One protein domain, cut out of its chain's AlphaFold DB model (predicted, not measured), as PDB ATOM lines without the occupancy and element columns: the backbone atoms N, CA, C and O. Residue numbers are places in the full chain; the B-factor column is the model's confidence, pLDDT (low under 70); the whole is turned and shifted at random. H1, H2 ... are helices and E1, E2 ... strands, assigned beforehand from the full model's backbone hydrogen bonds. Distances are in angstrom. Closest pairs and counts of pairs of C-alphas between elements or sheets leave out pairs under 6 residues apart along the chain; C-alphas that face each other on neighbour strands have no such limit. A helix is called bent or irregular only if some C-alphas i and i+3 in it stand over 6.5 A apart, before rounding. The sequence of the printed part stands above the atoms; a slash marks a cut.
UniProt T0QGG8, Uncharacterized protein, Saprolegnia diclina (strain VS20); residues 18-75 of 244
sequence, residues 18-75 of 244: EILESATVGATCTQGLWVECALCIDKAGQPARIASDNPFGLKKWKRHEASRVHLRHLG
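Overview. This is residues 18 to 75 of the 244 residues of an uncharacterized protein of Saprolegnia diclina (strain VS20) (UniProt T0QGG8). Picture a small antiparallel sheet of three strands with two short helices, H1 and H2, over one face; no named helix covers the other. The middle strand, E2, is sharply bent, H1 runs along the strands, and H2 stands up from the sheet over E2. The printed part has 58 residues, mixed in class, with elements in the order E1, E2, E3, H1, H2; the sheet's order is E1, E2, E3. It is compact and rounded, with a radius of gyration of the C-alphas of 10.6 A and spans of 29 by 23 by 18 A.

Arrangement. Start at E1, residues 25 to 28, and E2, residues 34 to 41, a hairpin at 157 degrees; N 26 and O 36 are 2.8 A apart, within hydrogen-bond range. E2 bends by 96 degrees at residue 38. E3, residues 47 to 51, makes a hairpin with E2 at 147 degrees, with N 37 and O 48 at 2.9 A and N 48 and O 40 at 2.8 A. The three form a meander, each strand the antiparallel neighbour of the one before. H1, residues 59 to 65, is on the sheet at a height of 9.2 A, over E2 and, only just, with 3 C-alphas, over E3; its closest C-alphas to E3 are Trp 61 and Ile 50, 6.4 A. On the local plane it stands at 12 degrees to E2. H2, residues 68 to 73, is on the same face; its line rises 45 degrees from a local plane fitted to only just enough C-alphas, 6. H1 and H2 are close but not clearly touching, with the C-alphas of His 64 and His 70 closest at 6.8 A. In both helices every O i to N i+4 pair is within hydrogen-bond range.

Along the chain. Find C-alpha 25 at (-5.633, 1.196, 120.622), where E1 begins. E2 spans 14.9 A, E3 12.6 A and H1 10.2 A; H2 ends at C-alpha 73, (6.214, 2.459, 125.850).

Size, cuts and confidence. Gln 31 and Gly 75 have the C-alphas farthest apart, 31.1 A. The printed part has no cut and no long link. The mean pLDDT of the printed part is 72.7; look for values under 70 at residues 21, 23 to 24, 39 to 45 and 66 to 75.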
ATOM      1  N   GLU A  18     -10.746  -8.263 120.185       71.12
ATOM      2  CA  GLU A  18      -9.376  -8.102 120.693       71.12
ATOM      3  C   GLU A  18      -8.756  -6.720 120.388       71.12
ATOM      4  O   GLU A  18      -7.944  -6.228 121.166       71.12
ATOM      5  N   ILE A  19      -9.098  -6.085 119.257       73.81
ATOM      6  CA  ILE A  19      -8.634  -4.724 118.926       73.81
ATOM      7  C   ILE A  19      -9.524  -3.674 119.582       73.81
ATOM      8  O   ILE A  19      -9.021  -2.651 120.035       73.81
ATOM      9  N   LEU A  20     -10.836  -3.902 119.616       74.69
ATOM     10  CA  LEU A  20     -11.783  -2.946 120.191       74.69
ATOM     11  C   LEU A  20     -11.626  -2.825 121.714       74.69
ATOM     12  O   LEU A  20     -11.854  -1.751 122.264       74.69
ATOM     13  N   GLU A  21     -11.193  -3.899 122.371       68.38
ATOM     14  CA  GLU A  21     -10.978  -3.980 123.817       68.38
ATOM     15  C   GLU A  21      -9.517  -3.711 124.233       68.38
ATOM     16  O   GLU A  21      -9.229  -3.583 125.425       68.38
ATOM     17  N   SER A  22      -8.577  -3.599 123.284       70.25
ATOM     18  CA  SER A  22      -7.166  -3.337 123.598       70.25
ATOM     19  C   SER A  22      -6.977  -1.904 124.098       70.25
ATOM     20  O   SER A  22      -7.153  -0.934 123.363       70.25
ATOM     21  N   ALA A  23      -6.520  -1.764 125.346       62.69
ATOM     22  CA  ALA A  23      -6.230  -0.473 125.981       62.69
ATOM     23  C   ALA A  23      -5.121   0.339 125.277       62.69
ATOM     24  O   ALA A  23      -4.899   1.505 125.594       62.69
ATOM     25  N   THR A  24      -4.402  -0.278 124.336       69.38
ATOM     26  CA  THR A  24      -3.309   0.346 123.581       69.38
ATOM     27  C   THR A  24      -3.753   0.902 122.226       69.38
ATOM     28  O   THR A  24      -2.959   1.550 121.531       69.38
ATOM     29  N   VAL A  25      -5.015   0.677 121.845       77.69
ATOM     30  CA  VAL A  25      -5.633   1.196 120.622       77.69
ATOM     31  C   VAL A  25      -6.199   2.587 120.889       77.69
ATOM     32  O   VAL A  25      -7.005   2.784 121.791       77.69
ATOM     33  N   GLY A  26      -5.773   3.564 120.088       73.50
ATOM     34  CA  GLY A  26      -6.277   4.938 120.158       73.50
ATOM     35  C   GLY A  26      -7.517   5.148 119.292       73.50
ATOM     36  O   GLY A  26      -8.523   5.677 119.755       73.50
ATOM     37  N   ALA A  27      -7.458   4.706 118.036       80.00
ATOM     38  CA  ALA A  27      -8.571   4.796 117.095       80.00
ATOM     39  C   ALA A  27      -8.510   3.680 116.048       80.00
ATOM     40  O   ALA A  27      -7.452   3.130 115.745       80.00
ATOM     41  N   THR A  28      -9.650   3.362 115.443       83.56
ATOM     42  CA  THR A  28      -9.741   2.371 114.366       83.56
ATOM     43  C   THR A  28     -10.426   2.961 113.138       83.56
ATOM     44  O   THR A  28     -11.312   3.810 113.226       83.56
ATOM     45  N   CYS A  29     -10.023   2.502 111.953       82.81
ATOM     46  CA  CYS A  29     -10.691   2.871 110.711       82.81
ATOM     47  C   CYS A  29     -12.001   2.090 110.546       82.81
ATOM     48  O   CYS A  29     -11.969   0.860 110.514       82.81
ATOM     49  N   THR A  30     -13.129   2.765 110.310       77.81
ATOM     50  CA  THR A  30     -14.432   2.114 110.044       77.81
ATOM     51  C   THR A  30     -14.434   1.225 108.793       77.81
ATOM     52  O   THR A  30     -15.226   0.294 108.699       77.81
ATOM     53  N   GLN A  31     -13.517   1.469 107.851       75.38
ATOM     54  CA  GLN A  31     -13.333   0.667 106.632       75.38
ATOM     55  C   GLN A  31     -12.329  -0.489 106.803       75.38
ATOM     56  O   GLN A  31     -12.039  -1.203 105.844       75.38
ATOM     57  N   GLY A  32     -11.753  -0.670 107.995       75.12
ATOM     58  CA  GLY A  32     -10.836  -1.777 108.275       75.12
ATOM     59  C   GLY A  32      -9.407  -1.589 107.747       75.12
ATOM     60  O   GLY A  32      -8.650  -2.555 107.689       75.12
ATOM     61  N   LEU A  33      -9.027  -0.379 107.326       76.94
ATOM     62  CA  LEU A  33      -7.764  -0.136 106.613       76.94
ATOM     63  C   LEU A  33      -6.568   0.155 107.526       76.94
ATOM     64  O   LEU A  33      -5.427  -0.058 107.119       76.94
ATOM     65  N   TRP A  34      -6.802   0.639 108.743       83.00
ATOM     66  CA  TRP A  34      -5.745   0.955 109.701       83.00
ATOM     67  C   TRP A  34      -6.256   0.953 111.143       83.00
ATOM     68  O   TRP A  34      -7.458   1.085 111.389       83.00
ATOM     69  N   VAL A  35      -5.311   0.830 112.074       81.31
ATOM     70  CA  VAL A  35      -5.500   0.968 113.525       81.31
ATOM     71  C   VAL A  35      -4.433   1.925 114.058       81.31
ATOM     72  O   VAL A  35      -3.280   1.850 113.637       81.31
ATOM     73  N   GLU A  36      -4.814   2.849 114.931       81.06
ATOM     74  CA  GLU A  36      -3.914   3.766 115.634       81.06
ATOM     75  C   GLU A  36      -3.513   3.186 116.984       81.06
ATOM     76  O   GLU A  36      -4.361   2.747 117.761       81.06
ATOM     77  N   CYS A  37      -2.220   3.235 117.288       80.38
ATOM     78  CA  CYS A  37      -1.723   2.934 118.620       80.38
ATOM     79  C   CYS A  37      -1.681   4.204 119.471       80.38
ATOM     80  O   CYS A  37      -1.039   5.178 119.087       80.38
ATOM     81  N   ALA A  38      -2.306   4.168 120.649       72.06
ATOM     82  CA  ALA A  38      -2.306   5.265 121.616       72.06
ATOM     83  C   ALA A  38      -0.944   5.475 122.307       72.06
ATOM     84  O   ALA A  38      -0.698   6.536 122.871       72.06
ATOM     85  N   LEU A  39      -0.062   4.467 122.274       67.69
ATOM     86  CA  LEU A  39       1.231   4.474 122.973       67.69
ATOM     87  C   LEU A  39       2.413   4.832 122.065       67.69
ATOM     88  O   LEU A  39       3.395   5.427 122.507       67.69
ATOM     89  N   CYS A  40       2.369   4.434 120.795       69.81
ATOM     90  CA  CYS A  40       3.456   4.678 119.850       69.81
ATOM     91  C   CYS A  40       3.230   5.990 119.103       69.81
ATOM     92  O   CYS A  40       2.133   6.233 118.616       69.81
ATOM     93  N   ILE A  41       4.287   6.786 118.946       67.12
ATOM     94  CA  ILE A  41       4.248   8.066 118.234       67.12
ATOM     95  C   ILE A  41       5.065   7.938 116.941       67.12
ATOM     96  O   ILE A  41       6.128   7.314 116.925       67.12
ATOM     97  N   ASP A  42       4.550   8.474 115.842       69.19
ATOM     98  CA  ASP A  42       5.230   8.541 114.557       69.19
ATOM     99  C   ASP A  42       6.244   9.700 114.490       69.19
ATOM    100  O   ASP A  42       6.432  10.475 115.427       69.19
ATOM    101  N   LYS A  43       6.924   9.833 113.346       65.94
ATOM    102  CA  LYS A  43       7.938  10.881 113.130       65.94
ATOM    103  C   LYS A  43       7.371  12.307 113.150       65.94
ATOM    104  O   LYS A  43       8.147  13.251 113.253       65.94
ATOM    105  N   ALA A  44       6.055  12.464 113.009       62.41
ATOM    106  CA  ALA A  44       5.355  13.743 113.021       62.41
ATOM    107  C   ALA A  44       4.764  14.075 114.404       62.41
ATOM    108  O   ALA A  44       4.052  15.070 114.543       62.41
ATOM    109  N   GLY A  45       5.050  13.264 115.429       56.41
ATOM    110  CA  GLY A  45       4.523  13.476 116.775       56.41
ATOM    111  C   GLY A  45       3.067  13.032 116.942       56.41
ATOM    112  O   GLY A  45       2.443  13.394 117.935       56.41
ATOM    113  N   GLN A  46       2.512  12.278 115.989       71.00
ATOM    114  CA  GLN A  46       1.131  11.792 116.011       71.00
ATOM    115  C   GLN A  46       1.065  10.306 116.396       71.00
ATOM    116  O   GLN A  46       2.049   9.587 116.217       71.00
ATOM    117  N   PRO A  47      -0.076   9.805 116.903       70.38
ATOM    118  CA  PRO A  47      -0.265   8.381 117.172       70.38
ATOM    119  C   PRO A  47       0.065   7.518 115.947       70.38
ATOM    120  O   PRO A  47      -0.376   7.790 114.827       70.38
ATOM    121  N   ALA A  48       0.860   6.468 116.147       77.81
ATOM    122  CA  ALA A  48       1.334   5.624 115.063       77.81
ATOM    123  C   ALA A  48       0.156   4.911 114.386       77.81
ATOM    124  O   ALA A  48      -0.594   4.175 115.030       77.81
ATOM    125  N   ARG A  49       0.028   5.090 113.066       83.88
ATOM    126  CA  ARG A  49      -0.985   4.431 112.228       83.88
ATOM    127  C   ARG A  49      -0.447   3.147 111.611       83.88
ATOM    128  O   ARG A  49       0.426   3.173 110.743       83.88
ATOM    129  N   ILE A  50      -1.007   2.013 112.015       83.56
ATOM    130  CA  ILE A  50      -0.664   0.692 111.497       83.56
ATOM    131  C   ILE A  50      -1.644   0.358 110.373       83.56
ATOM    132  O   ILE A  50      -2.810   0.054 110.616       83.56
ATOM    133  N   ALA A  51      -1.168   0.390 109.129       80.62
ATOM    134  CA  ALA A  51      -1.958  -0.040 107.979       80.62
ATOM    135  C   ALA A  51      -2.239  -1.549 108.036       80.62
ATOM    136  O   ALA A  51      -1.361  -2.336 108.392       80.62
ATOM    137  N   SER A  52      -3.433  -1.967 107.626       79.31
ATOM    138  CA  SER A  52      -3.781  -3.377 107.497       79.31
ATOM    139  C   SER A  52      -3.468  -3.912 106.099       79.31
ATOM    140  O   SER A  52      -3.568  -3.194 105.109       79.31
ATOM    141  N   ASP A  53      -3.059  -5.180 106.012       72.25
ATOM    142  CA  ASP A  53      -2.796  -5.856 104.727       72.25
ATOM    143  C   ASP A  53      -4.081  -6.236 103.981       72.25
ATOM    144  O   ASP A  53      -4.073  -6.388 102.767       72.25
ATOM    145  N   ASN A  54      -5.177  -6.409 104.717       76.19
ATOM    146  CA  ASN A  54      -6.515  -6.694 104.210       76.19
ATOM    147  C   ASN A  54      -7.520  -5.950 105.099       76.19
ATOM    148  O   ASN A  54      -7.211  -5.757 106.275       76.19
ATOM    149  N   PRO A  55      -8.719  -5.584 104.611       77.69
ATOM    150  CA  PRO A  55      -9.743  -4.982 105.461       77.69
ATOM    151  C   PRO A  55      -9.961  -5.805 106.739       77.69
ATOM    152  O   PRO A  55     -10.177  -7.018 106.671       77.69
ATOM    153  N   PHE A  56      -9.851  -5.145 107.893       77.06
ATOM    154  CA  PHE A  56      -9.971  -5.731 109.234       77.06
ATOM    155  C   PHE A  56      -8.900  -6.790 109.573       77.06
ATOM    156  O   PHE A  56      -9.109  -7.699 110.379       77.06
ATOM    157  N   GLY A  57      -7.730  -6.711 108.933       77.75
ATOM    158  CA  GLY A  57      -6.618  -7.631 109.156       77.75
ATOM    159  C   GLY A  57      -5.836  -7.332 110.441       77.75
ATOM    160  O   GLY A  57      -5.356  -6.222 110.651       77.75
ATOM    161  N   LEU A  58      -5.626  -8.365 111.262       76.25
ATOM    162  CA  LEU A  58      -4.963  -8.260 112.572       76.25
ATOM    163  C   LEU A  58      -3.443  -8.447 112.541       76.25
ATOM    164  O   LEU A  58      -2.745  -8.106 113.491       76.25
ATOM    165  N   LYS A  59      -2.905  -9.035 111.468       78.38
ATOM    166  CA  LYS A  59      -1.518  -9.530 111.437       78.38
ATOM    167  C   LYS A  59      -0.485  -8.428 111.689       78.38
ATOM    168  O   LYS A  59       0.501  -8.657 112.388       78.38
ATOM    169  N   LYS A  60      -0.697  -7.246 111.107       78.56
ATOM    170  CA  LYS A  60       0.198  -6.096 111.285       78.56
ATOM    171  C   LYS A  60       0.022  -5.426 112.643       78.56
ATOM    172  O   LYS A  60       1.026  -5.024 113.219       78.56
ATOM    173  N   TRP A  61      -1.201  -5.387 113.168       78.94
ATOM    174  CA  TRP A  61      -1.477  -4.895 114.517       78.94
ATOM    175  C   TRP A  61      -0.792  -5.760 115.583       78.94
ATOM    176  O   TRP A  61       0.037  -5.255 116.329       78.94
ATOM    177  N   LYS A  62      -0.975  -7.087 115.552       79.38
ATOM    178  CA  LYS A  62      -0.301  -8.006 116.492       79.38
ATOM    179  C   LYS A  62       1.227  -7.936 116.399       79.38
ATOM    180  O   LYS A  62       1.930  -8.034 117.398       79.38
ATOM    181  N   ARG A  63       1.770  -7.725 115.192       78.12
ATOM    182  CA  ARG A  63       3.211  -7.482 115.002       78.12
ATOM    183  C   ARG A  63       3.659  -6.152 115.617       78.12
ATOM    184  O   ARG A  63       4.787  -6.064 116.090       78.12
ATOM    185  N   HIS A  64       2.811  -5.129 115.564       78.12
ATOM    186  CA  HIS A  64       3.071  -3.835 116.177       78.12
ATOM    187  C   HIS A  64       3.031  -3.917 117.708       78.12
ATOM    188  O   HIS A  64       3.966  -3.427 118.334       78.12
ATOM    189  N   GLU A  65       2.038  -4.579 118.302       74.44
ATOM    190  CA  GLU A  65       1.978  -4.797 119.759       74.44
ATOM    191  C   GLU A  65       3.201  -5.582 120.257       74.44
ATOM    192  O   GLU A  65       3.823  -5.220 121.249       74.44
ATOM    193  N   ALA A  66       3.647  -6.581 119.491       69.25
ATOM    194  CA  ALA A  66       4.882  -7.314 119.769       69.25
ATOM    195  C   ALA A  66       6.174  -6.534 119.432       69.25
ATOM    196  O   ALA A  66       7.281  -7.052 119.607       69.25
ATOM    197  N   SER A  67       6.076  -5.312 118.897       67.00
ATOM    198  CA  SER A  67       7.252  -4.536 118.508       67.00
ATOM    199  C   SER A  67       7.967  -3.962 119.731       67.00
ATOM    200  O   SER A  67       7.352  -3.512 120.695       67.00
ATOM    201  N   ARG A  68       9.304  -3.910 119.674       58.41
ATOM    202  CA  ARG A  68      10.138  -3.390 120.774       58.41
ATOM    203  C   ARG A  68       9.829  -1.935 121.145       58.41
ATOM    204  O   ARG A  68      10.107  -1.547 122.272       58.41
ATOM    205  N   VAL A  69       9.312  -1.144 120.203       66.00
ATOM    206  CA  VAL A  69       8.910   0.253 120.438       66.00
ATOM    207  C   VAL A  69       7.649   0.288 121.298       66.00
ATOM    208  O   VAL A  69       7.627   0.970 122.316       66.00
ATOM    209  N   HIS A  70       6.658  -0.530 120.945       66.00
ATOM    210  CA  HIS A  70       5.409  -0.653 121.688       66.00
ATOM    211  C   HIS A  70       5.641  -1.204 123.101       66.00
ATOM    212  O   HIS A  70       5.264  -0.562 124.074       66.00
ATOM    213  N   LEU A  71       6.383  -2.311 123.233       64.50
ATOM    214  CA  LEU A  71       6.710  -2.921 124.533       64.50
ATOM    215  C   LEU A  71       7.534  -2.003 125.453       64.50
ATOM    216  O   LEU A  71       7.443  -2.100 126.674       64.50
ATOM    217  N   ARG A  72       8.346  -1.100 124.885       62.72
ATOM    218  CA  ARG A  72       9.089  -0.090 125.655       62.72
ATOM    219  C   ARG A  72       8.158   0.990 126.206       62.72
ATOM    220  O   ARG A  72       8.351   1.415 127.336       62.72
ATOM    221  N   HIS A  73       7.173   1.433 125.425       63.91
ATOM    222  CA  HIS A  73       6.214   2.459 125.850       63.91
ATOM    223  C   HIS A  73       5.140   1.913 126.799       63.91
ATOM    224  O   HIS A  73       4.603   2.667 127.602       63.91
ATOM    225  N   LEU A  74       4.868   0.607 126.749       51.62
ATOM    226  CA  LEU A  74       3.948  -0.087 127.654       51.62
ATOM    227  C   LEU A  74       4.527  -0.296 129.067       51.62
ATOM    228  O   LEU A  74       3.834  -0.789 129.946       51.62
ATOM    229  N   GLY A  75       5.799   0.052 129.298       48.06
ATOM    230  CA  GLY A  75       6.459  -0.147 130.593       48.06
ATOM    231  C   GLY A  75       6.821  -1.607 130.903       48.06
ATOM    232  O   GLY A  75       7.423  -1.880 131.929       48.06
TER     233      GLY A  75